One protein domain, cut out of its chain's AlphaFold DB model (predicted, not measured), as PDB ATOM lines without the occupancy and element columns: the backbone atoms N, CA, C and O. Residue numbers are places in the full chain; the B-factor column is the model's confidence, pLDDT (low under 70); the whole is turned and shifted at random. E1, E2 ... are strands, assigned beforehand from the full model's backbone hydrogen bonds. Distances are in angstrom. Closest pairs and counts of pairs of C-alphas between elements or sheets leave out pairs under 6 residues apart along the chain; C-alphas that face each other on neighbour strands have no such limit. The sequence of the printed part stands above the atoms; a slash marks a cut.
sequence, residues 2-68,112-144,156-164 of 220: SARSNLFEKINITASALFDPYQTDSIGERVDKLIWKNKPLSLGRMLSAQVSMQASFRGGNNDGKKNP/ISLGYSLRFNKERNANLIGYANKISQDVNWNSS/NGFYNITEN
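What this domain is: This is residues 2 to 68, 112 to 144 and 156 to 164 of the 220 residues of an uncharacterized protein of Sphingobacteriales bacterium (UniProt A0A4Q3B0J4). The model is one long, twisted slab of six antiparallel strands, a single layer with no named helix over either face; the long strands E5, E6 and E7 run along its length, and the short strands E1 and E8 lie along its two edges. At one end of the slab the small hairpin of E3 and E4 turns away from it, and beyond the other end residues 60 to 68 stick out as a free tail. The printed part has 109 residues and eight named strands, E1 to E8 in order along the chain; the sheet's order is E1, E2, E5, E6, E7, E8, and the class is all strand. The whole is extended, with a radius of gyration of the C-alphas of 20.4 A and spans of 65 by 32 by 22 A.

Where its parts are: E1, residues 2 to 7, begins at C-alpha 2 (4.975, 42.924, -14.106) and is 16.7 A long from first to last C-alpha. E2, residues 11 to 20, is 30.2 A long. E3 is residues 22 to 24 and E4 residues 30 to 34. E5, residues 45 to 58, is 40.8 A long and bends by 50 degrees at residue 48. E6, residues 112 to 124, is 39.1 A long. E7, residues 131 to 144, is 43.3 A long and ends at C-alpha 144 (23.841, 24.267, 4.748). E8, residues 156 to 160, is 14.1 A long and ends at C-alpha 160 (18.743, 45.334, 5.746).

How they stand to each other: E1 and E2 form a hairpin, antiparallel at 166 degrees, with N 3 and O 15 2.8 A apart. E2 and E5 are antiparallel at 174 degrees; C-alphas 17 and 49 face each other at 4.0 A, and N 14 and O 52 are 2.8 A apart. E5 and E6 are antiparallel at 172 degrees, with N 120 and O 49 2.7 A apart. E6 and E7, a hairpin, are antiparallel at 169 degrees, with N 113 and O 142 2.7 A apart. E8 is the antiparallel neighbour of E7 at 166 degrees, with N 159 and O 139 2.8 A apart. The sheet is twisted, its C-alphas up to 4.0 A off the best plane. E2 runs on into E3 at 70 degrees across one residue. E3 and E4 form an antiparallel hairpin at 134 degrees, with N 23 and O 33 2.9 A apart. E4 and E5 are apart.

The domain as a whole: The C-alphas of Ser 26 and Lys 65, the two farthest apart, are 65.9 A apart. Without residues 60 to 68, which stand free, the body spans 56 by 31 by 13 A. Residues 69 to 111 are not printed, with 23.3 A between C-alphas 68 and 112; residues 145 to 155 are not printed, with 8.5 A between C-alphas 144 and 156. Of the links that are printed whole, none is long. The mean pLDDT of the printed part is 88.9, and residues 61 to 68 are under 70.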
ATOM      1  N   SER A   2       4.208  43.970 -14.784       93.19
ATOM      2  CA  SER A   2       4.975  42.924 -14.106       93.19
ATOM      3  C   SER A   2       5.819  42.151 -15.112       93.19
ATOM      4  O   SER A   2       5.481  42.069 -16.291       93.19
ATOM      5  N   ALA A   3       6.933  41.613 -14.639       95.75
ATOM      6  CA  ALA A   3       7.834  40.755 -15.377       95.75
ATOM      7  C   ALA A   3       8.303  39.635 -14.449       95.75
ATOM      8  O   ALA A   3       8.536  39.846 -13.257       95.75
ATOM      9  N   ARG A   4       8.445  38.433 -14.997       94.88
ATOM     10  CA  ARG A   4       9.019  37.292 -14.292       94.88
ATOM     11  C   ARG A   4       9.981  36.584 -15.223       94.88
ATOM     12  O   ARG A   4       9.658  36.359 -16.383       94.88
ATOM     13  N   SER A   5      11.136  36.223 -14.693       96.25
ATOM     14  CA  SER A   5      12.130  35.411 -15.376       96.25
ATOM     15  C   SER A   5      12.562  34.274 -14.463       96.25
ATOM     16  O   SER A   5      12.643  34.431 -13.243       96.25
ATOM     17  N   ASN A   6      12.812  33.114 -15.055       95.12
ATOM     18  CA  ASN A   6      13.465  32.001 -14.391       95.12
ATOM     19  C   ASN A   6      14.716  31.662 -15.202       95.12
ATOM     20  O   ASN A   6      14.614  31.316 -16.377       95.12
ATOM     21  N   LEU A   7      15.883  31.803 -14.582       93.06
ATOM     22  CA  LEU A   7      17.169  31.514 -15.194       93.06
ATOM     23  C   LEU A   7      17.680  30.182 -14.643       93.06
ATOM     24  O   LEU A   7      17.894  30.032 -13.436       93.06
ATOM     25  N   PHE A   8      17.894  29.229 -15.552       92.88
ATOM     26  CA  PHE A   8      18.497  27.923 -15.267       92.88
ATOM     27  C   PHE A   8      17.783  27.107 -14.176       92.88
ATOM     28  O   PHE A   8      18.437  26.318 -13.499       92.88
ATOM     29  N   GLU A   9      16.483  27.344 -13.953       88.81
ATOM     30  CA  GLU A   9      15.671  26.729 -12.882       88.81
ATOM     31  C   GLU A   9      16.178  26.993 -11.453       88.81
ATOM     32  O   GLU A   9      15.664  26.433 -10.489       88.81
ATOM     33  N   LYS A  10      17.168  27.878 -11.309       91.12
ATOM     34  CA  LYS A  10      17.861  28.165 -10.048       91.12
ATOM     35  C   LYS A  10      17.634  29.586  -9.580       91.12
ATOM     36  O   LYS A  10      17.676  29.838  -8.384       91.12
ATOM     37  N   ILE A  11      17.411  30.521 -10.500       95.38
ATOM     38  CA  ILE A  11      17.271  31.939 -10.177       95.38
ATOM     39  C   ILE A  11      15.910  32.412 -10.669       95.38
ATOM     40  O   ILE A  11      15.677  32.536 -11.871       95.38
ATOM     41  N   ASN A  12      15.008  32.701  -9.739       96.56
ATOM     42  CA  ASN A  12      13.755  33.374 -10.032       96.56
ATOM     43  C   ASN A  12      13.918  34.874  -9.820       96.56
ATOM     44  O   ASN A  12      14.385  35.311  -8.773       96.56
ATOM     45  N   ILE A  13      13.514  35.661 -10.808       96.62
ATOM     46  CA  ILE A  13      13.467  37.116 -10.713       96.62
ATOM     47  C   ILE A  13      12.040  37.531 -11.021       96.62
ATOM     48  O   ILE A  13      11.487  37.180 -12.064       96.62
ATOM     49  N   THR A  14      11.444  38.300 -10.125       97.25
ATOM     50  CA  THR A  14      10.152  38.944 -10.333       97.25
ATOM     51  C   THR A  14      10.335  40.443 -10.193       97.25
ATOM     52  O   THR A  14      11.036  40.922  -9.306       97.25
ATOM     53  N   ALA A  15       9.719  41.193 -11.092       97.31
ATOM     54  CA  ALA A  15       9.697  42.638 -11.052       97.31
ATOM     55  C   ALA A  15       8.265  43.114 -11.279       97.31
ATOM     56  O   ALA A  15       7.549  42.598 -12.135       97.31
ATOM     57  N   SER A  16       7.834  44.111 -10.529       96.88
ATOM     58  CA  SER A  16       6.554  44.776 -10.707       96.88
ATOM     59  C   SER A  16       6.749  46.276 -10.554       96.88
ATOM     60  O   SER A  16       7.612  46.735  -9.815       96.88
ATOM     61  N   ALA A  17       5.987  47.058 -11.306       96.50
ATOM     62  CA  ALA A  17       6.024  48.508 -11.227       96.50
ATOM     63  C   ALA A  17       4.659  49.104 -11.556       96.50
ATOM     64  O   ALA A  17       3.946  48.628 -12.452       96.50
ATOM     65  N   LEU A  18       4.315  50.167 -10.840       95.12
ATOM     66  CA  LEU A  18       3.127  50.970 -11.062       95.12
ATOM     67  C   LEU A  18       3.544  52.335 -11.602       95.12
ATOM     68  O   LEU A  18       4.365  53.033 -11.002       95.12
ATOM     69  N   PHE A  19       2.943  52.720 -12.722       93.25
ATOM     70  CA  PHE A  19       3.166  54.008 -13.360       93.25
ATOM     71  C   PHE A  19       1.856  54.785 -13.448       93.25
ATOM     72  O   PHE A  19       0.798  54.212 -13.704       93.25
ATOM     73  N   ASP A  20       1.948  56.095 -13.256       91.56
ATOM     74  CA  ASP A  20       0.865  57.051 -13.440       91.56
ATOM     75  C   ASP A  20       1.072  57.818 -14.758       91.56
ATOM     76  O   ASP A  20       2.116  58.456 -14.931       91.56
ATOM     77  N   PRO A  21       0.115  57.768 -15.699       91.62
ATOM     78  CA  PRO A  21       0.258  58.435 -16.990       91.62
ATOM     79  C   PRO A  21       0.101  59.964 -16.944       91.62
ATOM     80  O   PRO A  21       0.378  60.637 -17.942       91.62
ATOM     81  N   TYR A  22      -0.335  60.524 -15.816       91.56
ATOM     82  CA  TYR A  22      -0.642  61.945 -15.683       91.56
ATOM     83  C   TYR A  22       0.514  62.739 -15.077       91.56
ATOM     84  O   TYR A  22       1.317  62.240 -14.284       91.56
ATOM     85  N   GLN A  23       0.590  64.006 -15.469       90.00
ATOM     86  CA  GLN A  23       1.509  64.982 -14.896       90.00
ATOM     87  C   GLN A  23       1.061  65.379 -13.483       90.00
ATOM     88  O   GLN A  23      -0.088  65.168 -13.093       90.00
ATOM     89  N   THR A  24       1.975  65.981 -12.726       88.56
ATOM     90  CA  THR A  24       1.684  66.582 -11.421       88.56
ATOM     91  C   THR A  24       1.984  68.074 -11.450       88.56
ATOM     92  O   THR A  24       2.865  68.505 -12.199       88.56
ATOM     93  N   ASP A  25       1.270  68.853 -10.649       86.50
ATOM     94  CA  ASP A  25       1.558  70.271 -10.436       86.50
ATOM     95  C   ASP A  25       2.741  70.495  -9.465       86.50
ATOM     96  O   ASP A  25       3.452  69.559  -9.084       86.50
ATOM     97  N   SER A  26       2.969  71.751  -9.070       82.50
ATOM     98  CA  SER A  26       4.042  72.150  -8.149       82.50
ATOM     99  C   SER A  26       3.858  71.654  -6.712       82.50
ATOM    100  O   SER A  26       4.826  71.651  -5.954       82.50
ATOM    101  N   ILE A  27       2.644  71.248  -6.328       83.31
ATOM    102  CA  ILE A  27       2.342  70.685  -5.004       83.31
ATOM    103  C   ILE A  27       2.270  69.150  -5.027       83.31
ATOM    104  O   ILE A  27       2.261  68.522  -3.970       83.31
ATOM    105  N   GLY A  28       2.334  68.538  -6.213       82.88
ATOM    106  CA  GLY A  28       2.344  67.093  -6.422       82.88
ATOM    107  C   GLY A  28       0.977  66.506  -6.773       82.88
ATOM    108  O   GLY A  28       0.881  65.298  -6.978       82.88
ATOM    109  N   GLU A  29      -0.066  67.323  -6.891       85.81
ATOM    110  CA  GLU A  29      -1.398  66.845  -7.243       85.81
ATOM    111  C   GLU A  29      -1.473  66.507  -8.731       85.81
ATOM    112  O   GLU A  29      -0.817  67.120  -9.581       85.81
ATOM    113  N   ARG A  30      -2.259  65.480  -9.055       88.00
ATOM    114  CA  ARG A  30      -2.427  65.003 -10.429       88.00
ATOM    115  C   ARG A  30      -3.156  66.062 -11.253       88.00
ATOM    116  O   ARG A  30      -4.247  66.486 -10.886       88.00
ATOM    117  N   VAL A  31      -2.602  66.431 -12.402       90.38
ATOM    118  CA  VAL A  31      -3.283  67.296 -13.374       90.38
ATOM    119  C   VAL A  31      -3.788  66.467 -14.546       90.38
ATOM    120  O   VAL A  31      -3.145  65.491 -14.929       90.38
ATOM    121  N   ASP A  32      -4.901  66.876 -15.160       89.56
ATOM    122  CA  ASP A  32      -5.516  66.210 -16.322       89.56
ATOM    123  C   ASP A  32      -4.724  66.445 -17.629       89.56
ATOM    124  O   ASP A  32      -5.212  66.940 -18.642       89.56
ATOM    125  N   LYS A  33      -3.417  66.177 -17.578       89.81
ATOM    126  CA  LYS A  33      -2.487  66.268 -18.701       89.81
ATOM    127  C   LYS A  33      -1.645  65.006 -18.735       89.81
ATOM    128  O   LYS A  33      -0.900  64.718 -17.801       89.81
ATOM    129  N   LEU A  34      -1.723  64.281 -19.844       89.94
ATOM    130  CA  LEU A  34      -0.899  63.098 -20.070       89.94
ATOM    131  C   LEU A  34       0.575  63.479 -20.266       89.94
ATOM    132  O   LEU A  34       0.909  64.463 -20.934       89.94
ATOM    133  N   ILE A  35       1.479  62.664 -19.724       88.50
ATOM    134  CA  ILE A  35       2.932  62.870 -19.829       88.50
ATOM    135  C   ILE A  35       3.416  62.775 -21.286       88.50
ATOM    136  O   ILE A  35       4.317  63.519 -21.684       88.50
ATOM    137  N   TRP A  36       2.784  61.933 -22.106       90.06
ATOM    138  CA  TRP A  36       3.186  61.678 -23.495       90.06
ATOM    139  C   TRP A  36       3.084  62.878 -24.433       90.06
ATOM    140  O   TRP A  36       3.768  62.892 -25.450       90.06
ATOM    141  N   LYS A  37       2.326  63.919 -24.063       84.06
ATOM    142  CA  LYS A  37       2.292  65.183 -24.812       84.06
ATOM    143  C   LYS A  37       3.670  65.858 -24.878       84.06
ATOM    144  O   LYS A  37       3.991  66.482 -25.880       84.06
ATOM    145  N   ASN A  38       4.477  65.700 -23.826       79.31
ATOM    146  CA  ASN A  38       5.815  66.292 -23.722       79.31
ATOM    147  C   ASN A  38       6.932  65.236 -23.772       79.31
ATOM    148  O   ASN A  38       8.075  65.563 -24.078       79.31
ATOM    149  N   LYS A  39       6.629  63.977 -23.427       85.44
ATOM    150  CA  LYS A  39       7.595  62.869 -23.370       85.44
ATOM    151  C   LYS A  39       7.019  61.611 -24.036       85.44
ATOM    152  O   LYS A  39       6.558  60.715 -23.326       85.44
ATOM    153  N   PRO A  40       7.052  61.515 -25.377       81.75
ATOM    154  CA  PRO A  40       6.376  60.448 -26.122       81.75
ATOM    155  C   PRO A  40       6.924  59.037 -25.839       81.75
ATOM    156  O   PRO A  40       6.186  58.070 -25.956       81.75
ATOM    157  N   LEU A  41       8.182  58.911 -25.396       86.31
ATOM    158  CA  LEU A  41       8.833  57.631 -25.059       86.31
ATOM    159  C   LEU A  41       8.823  57.299 -23.550       86.31
ATOM    160  O   LEU A  41       9.534  56.405 -23.103       86.31
ATOM    161  N   SER A  42       8.068  58.035 -22.728       86.38
ATOM    162  CA  SER A  42       8.008  57.778 -21.282       86.38
ATOM    163  C   SER A  42       7.095  56.592 -20.952       86.38
ATOM    164  O   SER A  42       6.073  56.402 -21.594       86.38
ATOM    165  N   LEU A  43       7.397  55.833 -19.896       84.62
ATOM    166  CA  LEU A  43       6.467  54.840 -19.326       84.62
ATOM    167  C   LEU A  43       5.456  55.465 -18.342       84.62
ATOM    168  O   LEU A  43       4.695  54.755 -17.693       84.62
ATOM    169  N   GLY A  44       5.450  56.795 -18.219       89.62
ATOM    170  CA  GLY A  44       4.714  57.523 -17.192       89.62
ATOM    171  C   GLY A  44       5.543  57.734 -15.923       89.62
ATOM    172  O   GLY A  44       6.737  57.431 -15.851       89.62
ATOM    173  N   ARG A  45       4.911  58.301 -14.897       89.88
ATOM    174  CA  ARG A  45       5.535  58.584 -13.604       89.88
ATOM    175  C   ARG A  45       5.497  57.333 -12.736       89.88
ATOM    176  O   ARG A  45       4.434  56.930 -12.286       89.88
ATOM    177  N   MET A  46       6.654  56.750 -12.448       92.44
ATOM    178  CA  MET A  46       6.741  55.619 -11.520       92.44
ATOM    179  C   MET A  46       6.260  56.041 -10.122       92.44
ATOM    180  O   MET A  46       6.729  57.062  -9.597       92.44
ATOM    181  N   LEU A  47       5.313  55.285  -9.563       93.25
ATOM    182  CA  LEU A  47       4.771  55.437  -8.208       93.25
ATOM    183  C   LEU A  47       5.406  54.434  -7.250       93.25
ATOM    184  O   LEU A  47       5.821  54.798  -6.154       93.25
ATOM    185  N   SER A  48       5.508  53.186  -7.694       95.06
ATOM    186  CA  SER A  48       6.152  52.114  -6.954       95.06
ATOM    187  C   SER A  48       6.804  51.127  -7.909       95.06
ATOM    188  O   SER A  48       6.401  50.993  -9.069       95.06
ATOM    189  N   ALA A  49       7.831  50.447  -7.421       96.94
ATOM    190  CA  ALA A  49       8.432  49.308  -8.083       96.94
ATOM    191  C   ALA A  49       8.926  48.315  -7.036       96.94
ATOM    192  O   ALA A  49       9.392  48.699  -5.969       96.94
ATOM    193  N   GLN A  50       8.837  47.033  -7.337       96.69
ATOM    194  CA  GLN A  50       9.392  45.976  -6.520       96.69
ATOM    195  C   GLN A  50      10.150  45.022  -7.423       96.69
ATOM    196  O   GLN A  50       9.651  44.616  -8.467       96.69
ATOM    197  N   VAL A  51      11.350  44.653  -7.009       97.50
ATOM    198  CA  VAL A  51      12.136  43.588  -7.617       97.50
ATOM    199  C   VAL A  51      12.436  42.593  -6.517       97.50
ATOM    200  O   VAL A  51      12.946  42.970  -5.466       97.50
ATOM    201  N   SER A  52      12.118  41.327  -6.739       97.25
ATOM    202  CA  SER A  52      12.554  40.258  -5.857       97.25
ATOM    203  C   SER A  52      13.298  39.202  -6.658       97.25
ATOM    204  O   SER A  52      12.890  38.826  -7.758       97.25
ATOM    205  N   MET A  53      14.423  38.765  -6.116       97.38
ATOM    206  CA  MET A  53      15.262  37.723  -6.676       97.38
ATOM    207  C   MET A  53      15.401  36.619  -5.640       97.38
ATOM    208  O   MET A  53      15.676  36.887  -4.472       97.38
ATOM    209  N   GLN A  54      15.217  35.380  -6.069       96.56
ATOM    210  CA  GLN A  54      15.464  34.196  -5.265       96.56
ATOM    211  C   GLN A  54      16.377  33.275  -6.058       96.56
ATOM    212  O   GLN A  54      16.035  32.871  -7.165       96.56
ATOM    213  N   ALA A  55      17.536  32.953  -5.503       95.88
ATOM    214  CA  ALA A  55      18.477  32.016  -6.083       95.88
ATOM    215  C   ALA A  55      18.609  30.807  -5.159       95.88
ATOM    216  O   ALA A  55      18.868  30.976  -3.973       95.88
ATOM    217  N   SER A  56      18.433  29.601  -5.686       94.25
ATOM    218  CA  SER A  56      18.567  28.355  -4.940       94.25
ATOM    219  C   SER A  56      19.495  27.391  -5.671       94.25
ATOM    220  O   SER A  56      19.358  27.093  -6.856       94.25
ATOM    221  N   PHE A  57      20.480  26.896  -4.935       93.44
ATOM    222  CA  PHE A  57      21.496  25.980  -5.414       93.44
ATOM    223  C   PHE A  57      21.562  24.804  -4.455       93.44
ATOM    224  O   PHE A  57      21.574  24.984  -3.242       93.44
ATOM    225  N   ARG A  58      21.586  23.594  -5.001       91.12
ATOM    226  CA  ARG A  58      21.706  22.356  -4.233       91.12
ATOM    227  C   ARG A  58      22.709  21.456  -4.931       91.12
ATOM    228  O   ARG A  58      22.692  21.364  -6.161       91.12
ATOM    229  N   GLY A  59      23.588  20.839  -4.154       86.69
ATOM    230  CA  GLY A  59      24.493  19.797  -4.620       86.69
ATOM    231  C   GLY A  59      23.940  18.401  -4.372       86.69
ATOM    232  O   GLY A  59      22.965  18.237  -3.646       86.69
ATOM    233  N   GLY A  60      24.626  17.394  -4.920       81.69
ATOM    234  CA  GLY A  60      24.289  15.976  -4.763       81.69
ATOM    235  C   GLY A  60      23.562  15.395  -5.973       81.69
ATOM    236  O   GLY A  60      22.986  16.124  -6.779       81.69
ATOM    237  N   ASN A  61      23.614  14.071  -6.118       62.59
ATOM    238  CA  ASN A  61      22.817  13.388  -7.126       62.59
ATOM    239  C   ASN A  61      21.342  13.464  -6.719       62.59
ATOM    240  O   ASN A  61      20.978  13.052  -5.620       62.59
ATOM    241  N   ASN A  62      20.484  13.885  -7.648       51.88
ATOM    242  CA  ASN A  62      19.030  13.699  -7.596       51.88
ATOM    243  C   ASN A  62      18.633  12.205  -7.709       51.88
ATOM    244  O   ASN A  62      17.568  11.878  -8.230       51.88
ATOM    245  N   ASP A  63      19.473  11.279  -7.240       44.84
ATOM    246  CA  ASP A  63      19.186   9.850  -7.228       44.84
ATOM    247  C   ASP A  63      18.234   9.567  -6.071       44.84
ATOM    248  O   ASP A  63      18.675   9.148  -5.010       44.84
ATOM    249  N   GLY A  64      16.952   9.880  -6.297       45.06
ATOM    250  CA  GLY A  64      15.676   9.325  -5.806       45.06
ATOM    251  C   GLY A  64      15.528   8.572  -4.476       45.06
ATOM    252  O   GLY A  64      14.402   8.233  -4.123       45.06
ATOM    253  N   LYS A  65      16.572   8.306  -3.697       42.06
ATOM    254  CA  LYS A  65      16.527   7.675  -2.379       42.06
ATOM    255  C   LYS A  65      16.307   8.747  -1.325       42.06
ATOM    256  O   LYS A  65      17.113   8.959  -0.430       42.06
ATOM    257  N   LYS A  66      15.183   9.439  -1.466       42.25
ATOM    258  CA  LYS A  66      14.602  10.213  -0.378       42.25
ATOM    259  C   LYS A  66      14.121   9.201   0.659       42.25
ATOM    260  O   LYS A  66      13.272   8.369   0.343       42.25
ATOM    261  N   ASN A  67      14.690   9.228   1.862       43.62
ATOM    262  CA  ASN A  67      14.184   8.427   2.972       43.62
ATOM    263  C   ASN A  67      12.707   8.812   3.203       43.62
ATOM    264  O   ASN A  67      12.434   9.980   3.491       43.62
ATOM    265  N   PRO A  68      11.744   7.875   3.105       42.69
ATOM    266  CA  PRO A  68      10.319   8.189   3.261       42.69
ATOM    267  C   PRO A  68       9.977   8.802   4.627       42.69
ATOM    268  O   PRO A  68       8.990   9.518   4.752       42.69
ATOM    269  N   ILE A 112      22.329  26.208  -0.828       95.19
ATOM    270  CA  ILE A 112      22.483  27.647  -0.669       95.19
ATOM    271  C   ILE A 112      21.257  28.298  -1.296       95.19
ATOM    272  O   ILE A 112      20.956  28.090  -2.470       95.19
ATOM    273  N   SER A 113      20.563  29.107  -0.515       95.94
ATOM    274  CA  SER A 113      19.434  29.930  -0.913       95.94
ATOM    275  C   SER A 113      19.743  31.386  -0.593       95.94
ATOM    276  O   SER A 113      20.136  31.718   0.525       95.94
ATOM    277  N   LEU A 114      19.556  32.258  -1.574       97.12
ATOM    278  CA  LEU A 114      19.725  33.698  -1.460       97.12
ATOM    279  C   LEU A 114      18.430  34.374  -1.901       97.12
ATOM    280  O   LEU A 114      17.944  34.137  -3.005       97.12
ATOM    281  N   GLY A 115      17.890  35.236  -1.055       97.75
ATOM    282  CA  GLY A 115      16.811  36.148  -1.386       97.75
ATOM    283  C   GLY A 115      17.322  37.582  -1.396       97.75
ATOM    284  O   GLY A 115      18.085  37.990  -0.525       97.75
ATOM    285  N   TYR A 116      16.894  38.351  -2.386       97.81
ATOM    286  CA  TYR A 116      17.076  39.793  -2.442       97.81
ATOM    287  C   TYR A 116      15.738  40.447  -2.762       97.81
ATOM    288  O   TYR A 116      15.001  39.980  -3.632       97.81
ATOM    289  N   SER A 117      15.426  41.538  -2.074       97.81
ATOM    290  CA  SER A 117      14.242  42.344  -2.337       97.81
ATOM    291  C   SER A 117      14.631  43.809  -2.410       97.81
ATOM    292  O   SER A 117      15.122  44.364  -1.435       97.81
ATOM    293  N   LEU A 118      14.297  44.458  -3.519       97.81
ATOM    294  CA  LEU A 118      14.328  45.904  -3.687       97.81
ATOM    295  C   LEU A 118      12.898  46.421  -3.819       97.81
ATOM    296  O   LEU A 118      12.121  45.938  -4.641       97.81
ATOM    297  N   ARG A 119      12.541  47.413  -3.012       97.56
ATOM    298  CA  ARG A 119      11.248  48.096  -3.041       97.56
ATOM    299  C   ARG A 119      11.498  49.585  -3.211       97.56
ATOM    300  O   ARG A 119      12.259  50.179  -2.463       97.56
ATOM    301  N   PHE A 120      10.846  50.181  -4.189       96.88
ATOM    302  CA  PHE A 120      10.811  51.610  -4.439       96.88
ATOM    303  C   PHE A 120       9.379  52.088  -4.257       96.88
ATOM    304  O   PHE A 120       8.461  51.516  -4.843       96.88
ATOM    305  N   ASN A 121       9.190  53.160  -3.498       95.50
ATOM    306  CA  ASN A 121       7.898  53.814  -3.345       95.50
ATOM    307  C   ASN A 121       8.078  55.330  -3.340       95.50
ATOM    308  O   ASN A 121       9.031  55.852  -2.761       95.50
ATOM    309  N   LYS A 122       7.137  56.045  -3.954       91.88
ATOM    310  CA  LYS A 122       6.961  57.477  -3.722       91.88
ATOM    311  C   LYS A 122       6.055  57.691  -2.527       91.88
ATOM    312  O   LYS A 122       4.875  57.358  -2.579       91.88
ATOM    313  N   GLU A 123       6.599  58.295  -1.485       89.38
ATOM    314  CA  GLU A 123       5.855  58.705  -0.299       89.38
ATOM    315  C   GLU A 123       5.609  60.215  -0.362       89.38
ATOM    316  O   GLU A 123       6.451  60.972  -0.846       89.38
ATOM    317  N   ARG A 124       4.428  60.675   0.064       87.12
ATOM    318  CA  ARG A 124       4.140  62.114   0.119       87.12
ATOM    319  C   ARG A 124       4.984  62.743   1.225       87.12
ATOM    320  O   ARG A 124       5.095  62.173   2.308       87.12
ATOM    321  N   ASN A 125       5.557  63.912   0.960       87.38
ATOM    322  CA  ASN A 125       6.332  64.623   1.972       87.38
ATOM    323  C   ASN A 125       5.453  65.009   3.173       87.38
ATOM    324  O   ASN A 125       4.262  65.286   3.019       87.38
ATOM    325  N   ALA A 126       6.055  65.096   4.363       85.81
ATOM    326  CA  ALA A 126       5.347  65.468   5.591       85.81
ATOM    327  C   ALA A 126       4.731  66.880   5.529       85.81
ATOM    328  O   ALA A 126       3.697  67.136   6.135       85.81
ATOM    329  N   ASN A 127       5.331  67.785   4.748       86.50
ATOM    330  CA  ASN A 127       4.802  69.126   4.480       86.50
ATOM    331  C   ASN A 127       3.688  69.147   3.414       86.50
ATOM    332  O   ASN A 127       3.296  70.226   2.982       86.50
ATOM    333  N   LEU A 128       3.210  67.976   2.966       81.19
ATOM    334  CA  LEU A 128       2.161  67.771   1.956       81.19
ATOM    335  C   LEU A 128       2.490  68.311   0.553       81.19
ATOM    336  O   LEU A 128       1.651  68.206  -0.345       81.19
ATOM    337  N   ILE A 129       3.708  68.817   0.343       84.19
ATOM    338  CA  ILE A 129       4.169  69.406  -0.914       84.19
ATOM    339  C   ILE A 129       5.168  68.447  -1.563       84.19
ATOM    340  O   ILE A 129       6.293  68.268  -1.089       84.19
ATOM    341  N   GLY A 130       4.765  67.839  -2.677       84.00
ATOM    342  CA  GLY A 130       5.594  66.909  -3.438       84.00
ATOM    343  C   GLY A 130       5.765  65.530  -2.789       84.00
ATOM    344  O   GLY A 130       5.075  65.155  -1.839       84.00
ATOM    345  N   TYR A 131       6.696  64.751  -3.345       87.19
ATOM    346  CA  TYR A 131       6.958  63.366  -2.948       87.19
ATOM    347  C   TYR A 131       8.447  63.134  -2.705       87.19
ATOM    348  O   TYR A 131       9.285  63.654  -3.444       87.19
ATOM    349  N   ALA A 132       8.753  62.283  -1.731       89.56
ATOM    350  CA  ALA A 132      10.063  61.698  -1.522       89.56
ATOM    351  C   ALA A 132      10.117  60.300  -2.141       89.56
ATOM    352  O   ALA A 132       9.152  59.532  -2.114       89.56
ATOM    353  N   ASN A 133      11.275  59.960  -2.693       92.56
ATOM    354  CA  ASN A 133      11.560  58.613  -3.159       92.56
ATOM    355  C   ASN A 133      12.128  57.806  -1.991       92.56
ATOM    356  O   ASN A 133      13.166  58.174  -1.445       92.56
ATOM    357  N   LYS A 134      11.490  56.689  -1.653       94.62
ATOM    358  CA  LYS A 134      11.985  55.742  -0.659       94.62
ATOM    359  C   LYS A 134      12.394  54.452  -1.338       94.62
ATOM    360  O   LYS A 134      11.624  53.872  -2.103       94.62
ATOM    361  N   ILE A 135      13.611  54.018  -1.047       95.94
ATOM    362  CA  ILE A 135      14.171  52.758  -1.519       95.94
ATOM    363  C   ILE A 135      14.434  51.902  -0.287       95.94
ATOM    364  O   ILE A 135      15.047  52.378   0.660       95.94
ATOM    365  N   SER A 136      13.963  50.661  -0.309       97.25
ATOM    366  CA  SER A 136      14.217  49.649   0.713       97.25
ATOM    367  C   SER A 136      14.830  48.419   0.061       97.25
ATOM    368  O   SER A 136      14.367  47.980  -0.993       97.25
ATOM    369  N   GLN A 137      15.874  47.881   0.669       97.50
ATOM    370  CA  GLN A 137      16.692  46.806   0.131       97.50
ATOM    371  C   GLN A 137      17.043  45.833   1.242       97.50
ATOM    372  O   GLN A 137      17.655  46.230   2.229       97.50
ATOM    373  N   ASP A 138      16.715  44.567   1.031       97.38
ATOM    374  CA  ASP A 138      16.949  43.501   1.994       97.38
ATOM    375  C   ASP A 138      17.583  42.306   1.294       97.38
ATOM    376  O   ASP A 138      17.219  41.966   0.162       97.38
ATOM    377  N   VAL A 139      18.508  41.652   1.988       97.56
ATOM    378  CA  VAL A 139      19.075  40.365   1.593       97.56
ATOM    379  C   VAL A 139      18.797  39.363   2.694       97.56
ATOM    380  O   VAL A 139      19.012  39.646   3.866       97.56
ATOM    381  N   ASN A 140      18.374  38.166   2.321       96.88
ATOM    382  CA  ASN A 140      18.302  37.026   3.218       96.88
ATOM    383  C   ASN A 140      19.075  35.861   2.611       96.88
ATOM    384  O   ASN A 140      19.104  35.686   1.396       96.88
ATOM    385  N   TRP A 141      19.684  35.040   3.450       96.44
ATOM    386  CA  TRP A 141      20.383  33.845   3.003       96.44
ATOM    387  C   TRP A 141      20.064  32.674   3.919       96.44
ATOM    388  O   TRP A 141      19.747  32.833   5.098       96.44
ATOM    389  N   ASN A 142      20.150  31.483   3.354       94.81
ATOM    390  CA  ASN A 142      20.117  30.221   4.067       94.81
ATOM    391  C   ASN A 142      21.111  29.298   3.371       94.81
ATOM    392  O   ASN A 142      21.100  29.192   2.150       94.81
ATOM    393  N   SER A 143      22.006  28.684   4.123       95.00
ATOM    394  CA  SER A 143      22.981  27.759   3.569       95.00
ATOM    395  C   SER A 143      23.232  26.619   4.527       95.00
ATOM    396  O   SER A 143      23.283  26.822   5.739       95.00
ATOM    397  N   SER A 144      23.435  25.429   3.983       95.00
ATOM    398  CA  SER A 144      23.841  24.267   4.748       95.00
ATOM    399  C   SER A 144      24.845  23.422   3.974       95.00
ATOM    400  O   SER A 144      24.873  23.425   2.743       95.00
ATOM    401  N   ASN A 156      21.750  30.725   8.520       94.88
ATOM    402  CA  ASN A 156      20.778  31.582   7.874       94.88
ATOM    403  C   ASN A 156      20.757  32.948   8.553       94.88
ATOM    404  O   ASN A 156      21.085  33.086   9.729       94.88
ATOM    405  N   GLY A 157      20.347  33.961   7.807       95.06
ATOM    406  CA  GLY A 157      20.218  35.303   8.342       95.06
ATOM    407  C   GLY A 157      19.644  36.270   7.328       95.06
ATOM    408  O   GLY A 157      19.298  35.893   6.204       95.06
ATOM    409  N   PHE A 158      19.519  37.520   7.751       95.38
ATOM    410  CA  PHE A 158      19.099  38.611   6.890       95.38
ATOM    411  C   PHE A 158      19.855  39.896   7.219       95.38
ATOM    412  O   PHE A 158      20.358  40.081   8.326       95.38
ATOM    413  N   TYR A 159      19.953  40.775   6.230       96.38
ATOM    414  CA  TYR A 159      20.630  42.060   6.303       96.38
ATOM    415  C   TYR A 159      19.773  43.111   5.598       96.38
ATOM    416  O   TYR A 159      19.434  42.949   4.420       96.38
ATOM    417  N   ASN A 160      19.424  44.178   6.315       96.62
ATOM    418  CA  ASN A 160      18.743  45.334   5.746       96.62
ATOM    419  C   ASN A 160      19.805  46.304   5.215       96.62
ATOM    420  O   ASN A 160      20.464  47.010   5.976       96.62
ATOM    421  N   ILE A 161      19.964  46.353   3.892       97.31
ATOM    422  CA  ILE A 161      20.948  47.212   3.213       97.31
ATOM    423  C   ILE A 161      20.579  48.692   3.363       97.31
ATOM    424  O   ILE A 161      21.448  49.555   3.350       97.31
ATOM    425  N   THR A 162      19.290  49.012   3.481       96.62
ATOM    426  CA  THR A 162      18.838  50.412   3.575       96.62
ATOM    427  C   THR A 162      19.148  51.019   4.931       96.62
ATOM    428  O   THR A 162      19.563  52.172   5.005       96.62
ATOM    429  N   GLU A 163      18.970  50.239   5.990       95.62
ATOM    430  CA  GLU A 163      19.246  50.658   7.368       95.62
ATOM    431  C   GLU A 163      20.682  50.318   7.799       95.62
ATOM    432  O   GLU A 163      21.110  50.700   8.884       95.62
ATOM    433  N   ASN A 164      21.451  49.641   6.935       95.69
ATOM    434  CA  ASN A 164      22.755  49.046   7.244       95.69
ATOM    435  C   ASN A 164      22.726  48.148   8.493       95.69
ATOM    436  O   ASN A 164      23.724  48.027   9.207       95.69
TER     437      ASN A 164